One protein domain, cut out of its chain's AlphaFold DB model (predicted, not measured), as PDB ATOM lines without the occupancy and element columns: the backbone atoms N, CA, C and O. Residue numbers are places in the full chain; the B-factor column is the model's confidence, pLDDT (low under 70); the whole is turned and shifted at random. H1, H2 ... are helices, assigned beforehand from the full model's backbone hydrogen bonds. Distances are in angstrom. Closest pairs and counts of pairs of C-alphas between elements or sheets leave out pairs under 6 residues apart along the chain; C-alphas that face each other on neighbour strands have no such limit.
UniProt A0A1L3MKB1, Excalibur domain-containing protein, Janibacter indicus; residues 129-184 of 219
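Overview. This is residues 129 to 184 of the 219 residues of the protein "Excalibur domain-containing protein" of Janibacter indicus (UniProt A0A1L3MKB1). A small compact body with one straight helical arm sticking out of it: the body holds the helix H1, the short helix H2 and a long loop, residues 144 to 163, that folds back from the end of H1 to H2, and the arm is H3. Residues 171 to 184, of which 172 to 184 belong to H3, stand free and make much of the length. The printed part has 56 residues with three named helices, in the order H1, H2, H3, and no named strand; the class is all helix, though under half of the residues, 27 of 56, are in named elements. The whole is loose, with a radius of gyration of the C-alphas of 13.4 A, and the C-alphas span 43 by 21 by 15 A.

Along the chain. Start at C-alpha 129, at (303.001, 174.955, 313.546), and go on to C-alpha 134 at (300.131, 181.218, 306.455), where H1 begins. H1 takes residues 134 to 143, 14.0 A from first to last C-alpha. Past residues 144 to 163, which hold no named element, you reach H2, residues 164 to 167, 5.4 A long. H3 takes residues 172 to 184 and is 19.1 A long; find its last C-alpha at (277.315, 178.512, 290.260).

Arrangement. Look first at H1 and H2, which are close but not clearly touching, with 2 pairs of C-alphas within 8 A. Their closest C-alphas are those of Gln 134 and Phe 167, 6.1 A apart, and their centres are 12.5 A apart. The link from H1 to H2 is long, with 20 residues. From H2 a tight link of 4 residues leads to H3, yet H2 and H3 are apart. H1 and H3 are apart too. In the backbones of H1 and H3, every pair of O i and N i+4 is within hydrogen-bond range. H2, with four residues, is too short for such a pair, and its one pair of O i and N i+3 is not within range.

Size, cuts and confidence. The two C-alphas farthest apart are those of Arg 151 and Asn 184, at 43.9 A, and the C-alphas of Pro 129 and Asn 184 are 34.9 A apart. Without the residues that stand free, you find a body of 42 residues spanning 23 by 18 by 13 A, with a radius of gyration of 8.9 A. The printed part has no cut. The mean pLDDT of the printed part is 85.2; the model's confidence is low, under 70, at residues 171 to 178 and 180 to 184, and the mean pLDDT of H3 is 64.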
ATOM      1  N   PRO A 129     304.011 175.089 312.492       95.88
ATOM      2  CA  PRO A 129     303.001 174.955 313.546       95.88
ATOM      3  C   PRO A 129     303.001 176.070 314.603       95.88
ATOM      4  O   PRO A 129     302.029 176.154 315.355       95.88
ATOM      5  N   ASP A 130     304.030 176.923 314.666       95.75
ATOM      6  CA  ASP A 130     304.069 178.061 315.598       95.75
ATOM      7  C   ASP A 130     303.184 179.231 315.152       95.75
ATOM      8  O   ASP A 130     302.896 180.134 315.940       95.75
ATOM      9  N   PHE A 131     302.737 179.227 313.895       95.19
ATOM     10  CA  PHE A 131     301.932 180.300 313.327       95.19
ATOM     11  C   PHE A 131     300.452 179.932 313.295       95.19
ATOM     12  O   PHE A 131     300.057 178.812 312.970       95.19
ATOM     13  N   SER A 132     299.604 180.921 313.569       95.56
ATOM     14  CA  SER A 132     298.152 180.747 313.493       95.56
ATOM     15  C   SER A 132     297.638 180.639 312.050       95.56
ATOM     16  O   SER A 132     296.551 180.112 311.808       95.56
ATOM     17  N   SER A 133     298.407 181.160 311.087       94.94
ATOM     18  CA  SER A 133     298.044 181.220 309.672       94.94
ATOM     19  C   SER A 133     299.265 181.382 308.763       94.94
ATOM     20  O   SER A 133     300.296 181.916 309.179       94.94
ATOM     21  N   GLN A 134     299.108 181.015 307.486       95.38
ATOM     22  CA  GLN A 134     300.131 181.218 306.455       95.38
ATOM     23  C   GLN A 134     300.529 182.692 306.318       95.38
ATOM     24  O   GLN A 134     301.701 183.001 306.168       95.38
ATOM     25  N   ALA A 135     299.576 183.626 306.405       95.38
ATOM     26  CA  ALA A 135     299.865 185.055 306.277       95.38
ATOM     27  C   ALA A 135     300.803 185.563 307.390       95.38
ATOM     28  O   ALA A 135     301.665 186.415 307.150       95.38
ATOM     29  N   GLU A 136     300.656 185.024 308.602       96.12
ATOM     30  CA  GLU A 136     301.537 185.331 309.728       96.12
ATOM     31  C   GLU A 136     302.940 184.746 309.502       96.12
ATOM     32  O   GLU A 136     303.933 185.465 309.642       96.12
ATOM     33  N   ALA A 137     303.014 183.488 309.051       95.75
ATOM     34  CA  ALA A 137     304.266 182.831 308.675       95.75
ATOM     35  C   ALA A 137     304.988 183.575 307.537       95.75
ATOM     36  O   ALA A 137     306.178 183.862 307.644       95.75
ATOM     37  N   GLN A 138     304.266 183.992 306.495       96.12
ATOM     38  CA  GLN A 138     304.803 184.745 305.357       96.12
ATOM     39  C   GLN A 138     305.388 186.093 305.790       96.12
ATOM     40  O   GLN A 138     306.456 186.508 305.325       96.12
ATOM     41  N   THR A 139     304.694 186.789 306.692       96.56
ATOM     42  CA  THR A 139     305.163 188.069 307.238       96.56
ATOM     43  C   THR A 139     306.449 187.868 308.031       96.56
ATOM     44  O   THR A 139     307.410 188.628 307.867       96.56
ATOM     45  N   PHE A 140     306.496 186.824 308.862       95.12
ATOM     46  CA  PHE A 140     307.690 186.471 309.615       95.12
ATOM     47  C   PHE A 140     308.851 186.105 308.681       95.12
ATOM     48  O   PHE A 140     309.912 186.718 308.792       95.12
ATOM     49  N   PHE A 141     308.634 185.215 307.713       95.38
ATOM     50  CA  PHE A 141     309.610 184.820 306.696       95.38
ATOM     51  C   PHE A 141     310.214 186.037 305.985       95.38
ATOM     52  O   PHE A 141     311.426 186.241 306.022       95.38
ATOM     53  N   THR A 142     309.372 186.927 305.453       94.50
ATOM     54  CA  THR A 142     309.822 188.129 304.729       94.50
ATOM     55  C   THR A 142     310.614 189.085 305.628       94.50
ATOM     56  O   THR A 142     311.614 189.660 305.200       94.50
ATOM     57  N   THR A 143     310.212 189.231 306.895       93.94
ATOM     58  CA  THR A 143     310.901 190.104 307.865       93.94
ATOM     59  C   THR A 143     312.284 189.570 308.252       93.94
ATOM     60  O   THR A 143     313.168 190.353 308.592       93.94
ATOM     61  N   HIS A 144     312.494 188.252 308.177       91.56
ATOM     62  CA  HIS A 144     313.738 187.593 308.594       91.56
ATOM     63  C   HIS A 144     314.691 187.284 307.429       91.56
ATOM     64  O   HIS A 144     315.728 186.658 307.641       91.56
ATOM     65  N   GLY A 145     314.385 187.787 306.227       91.06
ATOM     66  CA  GLY A 145     315.237 187.682 305.038       91.06
ATOM     67  C   GLY A 145     314.562 187.029 303.834       91.06
ATOM     68  O   GLY A 145     315.081 187.129 302.720       91.06
ATOM     69  N   GLY A 146     313.396 186.415 304.036       90.56
ATOM     70  CA  GLY A 146     312.624 185.751 302.994       90.56
ATOM     71  C   GLY A 146     313.446 184.684 302.260       90.56
ATOM     72  O   GLY A 146     314.314 184.054 302.870       90.56
ATOM     73  N   PRO A 147     313.250 184.513 300.940       89.94
ATOM     74  CA  PRO A 147     313.871 183.419 300.191       89.94
ATOM     75  C   PRO A 147     315.395 183.553 300.069       89.94
ATOM     76  O   PRO A 147     316.076 182.587 299.741       89.94
ATOM     77  N   ALA A 148     315.961 184.735 300.344       88.50
ATOM     78  CA  ALA A 148     317.407 184.934 300.326       88.50
ATOM     79  C   ALA A 148     318.101 184.336 301.561       88.50
ATOM     80  O   ALA A 148     319.260 183.926 301.478       88.50
ATOM     81  N   ILE A 149     317.427 184.345 302.717       85.81
ATOM     82  CA  ILE A 149     317.994 183.951 304.012       85.81
ATOM     83  C   ILE A 149     316.893 183.245 304.821       85.81
ATOM     84  O   ILE A 149     316.376 183.775 305.803       85.81
ATOM     85  N   ASP A 150     316.534 182.027 304.408       90.19
ATOM     86  CA  ASP A 150     315.555 181.199 305.121       90.19
ATOM     87  C   ASP A 150     316.193 180.461 306.311       90.19
ATOM     88  O   ASP A 150     316.471 179.261 306.284       90.19
ATOM     89  N   ARG A 151     316.485 181.208 307.380       87.94
ATOM     90  CA  ARG A 151     317.094 180.650 308.605       87.94
ATOM     91  C   ARG A 151     316.159 179.733 309.381       87.94
ATOM     92  O   ARG A 151     316.651 178.902 310.134       87.94
ATOM     93  N   HIS A 152     314.860 179.931 309.200       90.69
ATOM     94  CA  HIS A 152     313.796 179.234 309.912       90.69
ATOM     95  C   HIS A 152     313.202 178.084 309.092       90.69
ATOM     96  O   HIS A 152     312.303 177.399 309.561       90.69
ATOM     97  N   ARG A 153     313.718 177.854 307.874       92.62
ATOM     98  CA  ARG A 153     313.316 176.766 306.973       92.62
ATOM     99  C   ARG A 153     311.801 176.727 306.742       92.62
ATOM    100  O   ARG A 153     311.211 175.648 306.695       92.62
ATOM    101  N   LEU A 154     311.190 177.909 306.644       95.19
ATOM    102  CA  LEU A 154     309.745 178.073 306.471       95.19
ATOM    103  C   LEU A 154     309.303 177.877 305.019       95.19
ATOM    104  O   LEU A 154     308.117 177.654 304.789       95.19
ATOM    105  N   ASP A 155     310.238 177.960 304.074       94.44
ATOM    106  CA  ASP A 155     310.036 177.793 302.635       94.44
ATOM    107  C   ASP A 155     311.001 176.696 302.153       94.44
ATOM    108  O   ASP A 155     312.169 176.933 301.833       94.44
ATOM    109  N   ALA A 156     310.538 175.446 302.219       90.94
ATOM    110  CA  ALA A 156     311.392 174.278 302.025       90.94
ATOM    111  C   ALA A 156     311.817 174.074 300.562       90.94
ATOM    112  O   ALA A 156     312.856 173.450 300.315       90.94
ATOM    113  N   ASP A 157     311.015 174.553 299.612       90.94
ATOM    114  CA  ASP A 157     311.265 174.488 298.172       90.94
ATOM    115  C   ASP A 157     311.779 175.805 297.568       90.94
ATOM    116  O   ASP A 157     312.170 175.826 296.397       90.94
ATOM    117  N   ASN A 158     311.916 176.850 298.388       91.75
ATOM    118  CA  ASN A 158     312.481 178.150 298.035       91.75
ATOM    119  C   ASN A 158     311.701 178.876 296.922       91.75
ATOM    120  O   ASN A 158     312.304 179.578 296.098       91.75
ATOM    121  N   ASP A 159     310.377 178.724 296.886       91.81
ATOM    122  CA  ASP A 159     309.509 179.379 295.900       91.81
ATOM    123  C   ASP A 159     309.061 180.794 296.337       91.81
ATOM    124  O   ASP A 159     308.481 181.555 295.551       91.81
ATOM    125  N   GLY A 160     309.420 181.193 297.563       93.25
ATOM    126  CA  GLY A 160     309.104 182.480 298.174       93.25
ATOM    127  C   GLY A 160     307.781 182.498 298.939       93.25
ATOM    128  O   GLY A 160     307.412 183.553 299.480       93.25
ATOM    129  N   ILE A 161     307.077 181.372 299.002       93.94
ATOM    130  CA  ILE A 161     305.869 181.177 299.786       93.94
ATOM    131  C   ILE A 161     306.256 180.367 301.026       93.94
ATOM    132  O   ILE A 161     306.951 179.372 300.948       93.94
ATOM    133  N   ALA A 162     305.862 180.838 302.207       95.62
ATOM    134  CA  ALA A 162     306.158 180.149 303.454       95.62
ATOM    135  C   ALA A 162     304.999 179.234 303.860       95.62
ATOM    136  O   ALA A 162     303.832 179.654 303.869       95.62
ATOM    137  N   CYS A 163     305.334 178.032 304.327       95.94
ATOM    138  CA  CYS A 163     304.424 177.078 304.960       95.94
ATOM    139  C   CYS A 163     303.185 176.700 304.123       95.94
ATOM    140  O   CYS A 163     302.147 176.322 304.681       95.94
ATOM    141  N   GLU A 164     303.269 176.784 302.801       92.44
ATOM    142  CA  GLU A 164     302.237 176.393 301.836       92.44
ATOM    143  C   GLU A 164     301.779 174.947 302.019       92.44
ATOM    144  O   GLU A 164     300.577 174.674 302.083       92.44
ATOM    145  N   THR A 165     302.728 174.043 302.242       91.75
ATOM    146  CA  THR A 165     302.475 172.630 302.541       91.75
ATOM    147  C   THR A 165     301.781 172.393 303.887       91.75
ATOM    148  O   THR A 165     301.018 171.434 304.020       91.75
ATOM    149  N   TYR A 166     302.005 173.250 304.891       93.62
ATOM    150  CA  TYR A 166     301.371 173.117 306.208       93.62
ATOM    151  C   TYR A 166     299.939 173.667 306.221       93.62
ATOM    152  O   TYR A 166     299.043 173.052 306.804       93.62
ATOM    153  N   PHE A 167     299.708 174.811 305.573       91.81
ATOM    154  CA  PHE A 167     298.395 175.464 305.540       91.81
ATOM    155  C   PHE A 167     297.512 175.035 304.355       91.81
ATOM    156  O   PHE A 167     296.347 175.433 304.314       91.81
ATOM    157  N   GLY A 168     298.021 174.215 303.426       87.69
ATOM    158  CA  GLY A 168     297.278 173.737 302.249       87.69
ATOM    159  C   GLY A 168     297.031 174.832 301.210       87.69
ATOM    160  O   GLY A 168     296.020 174.837 300.509       87.69
ATOM    161  N   THR A 169     297.918 175.823 301.159       81.31
ATOM    162  CA  THR A 169     297.822 176.975 300.255       81.31
ATOM    163  C   THR A 169     298.648 176.786 298.988       81.31
ATOM    164  O   THR A 169     298.856 177.755 298.259       81.31
ATOM    165  N   ASP A 170     299.027 175.545 298.665       73.06
ATOM    166  CA  ASP A 170     299.782 175.093 297.483       73.06
ATOM    167  C   ASP A 170     299.088 175.366 296.124       73.06
ATOM    168  O   ASP A 170     299.411 174.783 295.094       73.06
ATOM    169  N   GLY A 171     298.102 176.264 296.083       65.62
ATOM    170  CA  GLY A 171     297.371 176.642 294.877       65.62
ATOM    171  C   GLY A 171     296.259 175.665 294.484       65.62
ATOM    172  O   GLY A 171     295.330 176.073 293.778       65.62
ATOM    173  N   SER A 172     296.262 174.430 295.000       62.50
ATOM    174  CA  SER A 172     295.204 173.431 294.756       62.50
ATOM    175  C   SER A 172     293.826 173.923 295.222       62.50
ATOM    176  O   SER A 172     292.825 173.805 294.512       62.50
ATOM    177  N   ASP A 173     293.789 174.596 296.370       62.75
ATOM    178  CA  ASP A 173     292.584 175.164 296.986       62.75
ATOM    179  C   ASP A 173     292.016 176.395 296.253       62.75
ATOM    180  O   ASP A 173     290.820 176.712 296.351       62.75
ATOM    181  N   ALA A 174     292.868 177.127 295.532       60.53
ATOM    182  CA  ALA A 174     292.465 178.268 294.713       60.53
ATOM    183  C   ALA A 174     291.902 177.804 293.359       60.53
ATOM    184  O   ALA A 174     290.930 178.384 292.855       60.53
ATOM    185  N   ALA A 175     292.456 176.722 292.802       61.81
ATOM    186  CA  ALA A 175     291.953 176.083 291.590       61.81
ATOM    187  C   ALA A 175     290.567 175.444 291.803       61.81
ATOM    188  O   ALA A 175     289.697 175.559 290.932       61.81
ATOM    189  N   ASP A 176     290.316 174.837 292.965       66.31
ATOM    190  CA  ASP A 176     289.011 174.246 293.297       66.31
ATOM    191  C   ASP A 176     287.919 175.316 293.502       66.31
ATOM    192  O   ASP A 176     286.854 175.267 292.878       66.31
ATOM    193  N   ARG A 177     288.207 176.387 294.262       64.62
ATOM    194  CA  ARG A 177     287.249 177.499 294.458       64.62
ATOM    195  C   ARG A 177     286.914 178.244 293.165       64.62
ATOM    196  O   ARG A 177     285.794 178.748 293.024       64.62
ATOM    197  N   SER A 178     287.856 178.317 292.226       62.16
ATOM    198  CA  SER A 178     287.627 178.922 290.909       62.16
ATOM    199  C   SER A 178     286.690 178.064 290.053       62.16
ATOM    200  O   SER A 178     285.754 178.596 289.455       62.16
ATOM    201  N   GLN A 179     286.843 176.736 290.076       70.81
ATOM    202  CA  GLN A 179     285.915 175.808 289.415       70.81
ATOM    203  C   GLN A 179     284.519 175.836 290.057       70.81
ATOM    204  O   GLN A 179     283.511 175.899 289.351       70.81
ATOM    205  N   ALA A 180     284.436 175.898 291.389       65.25
ATOM    206  CA  ALA A 180     283.163 175.988 292.108       65.25
ATOM    207  C   ALA A 180     282.381 177.286 291.812       65.25
ATOM    208  O   ALA A 180     281.142 177.294 291.826       65.25
ATOM    209  N   ARG A 181     283.080 178.391 291.517       66.31
ATOM    210  CA  ARG A 181     282.453 179.658 291.099       66.31
ATOM    211  C   ARG A 181     281.885 179.593 289.686       66.31
ATOM    212  O   ARG A 181     280.788 180.104 289.474       66.31
ATOM    213  N   THR A 182     282.553 178.909 288.763       63.34
ATOM    214  CA  THR A 182     282.043 178.704 287.397       63.34
ATOM    215  C   THR A 182     280.781 177.838 287.381       63.34
ATOM    216  O   THR A 182     279.842 178.141 286.649       63.34
ATOM    217  N   ILE A 183     280.694 176.831 288.257       64.50
ATOM    218  CA  ILE A 183     279.515 175.951 288.356       64.50
ATOM    219  C   ILE A 183     278.270 176.711 288.863       64.50
ATOM    220  O   ILE A 183     277.158 176.430 288.424       64.50
ATOM    221  N   ASN A 184     278.435 177.710 289.740       60.62
ATOM    222  CA  ASN A 184     277.315 178.512 290.260       60.62
ATOM    223  C   ASN A 184     276.949 179.724 289.385       60.62
ATOM    224  O   ASN A 184     275.859 180.270 289.538       60.62
TER     225      ASN A 184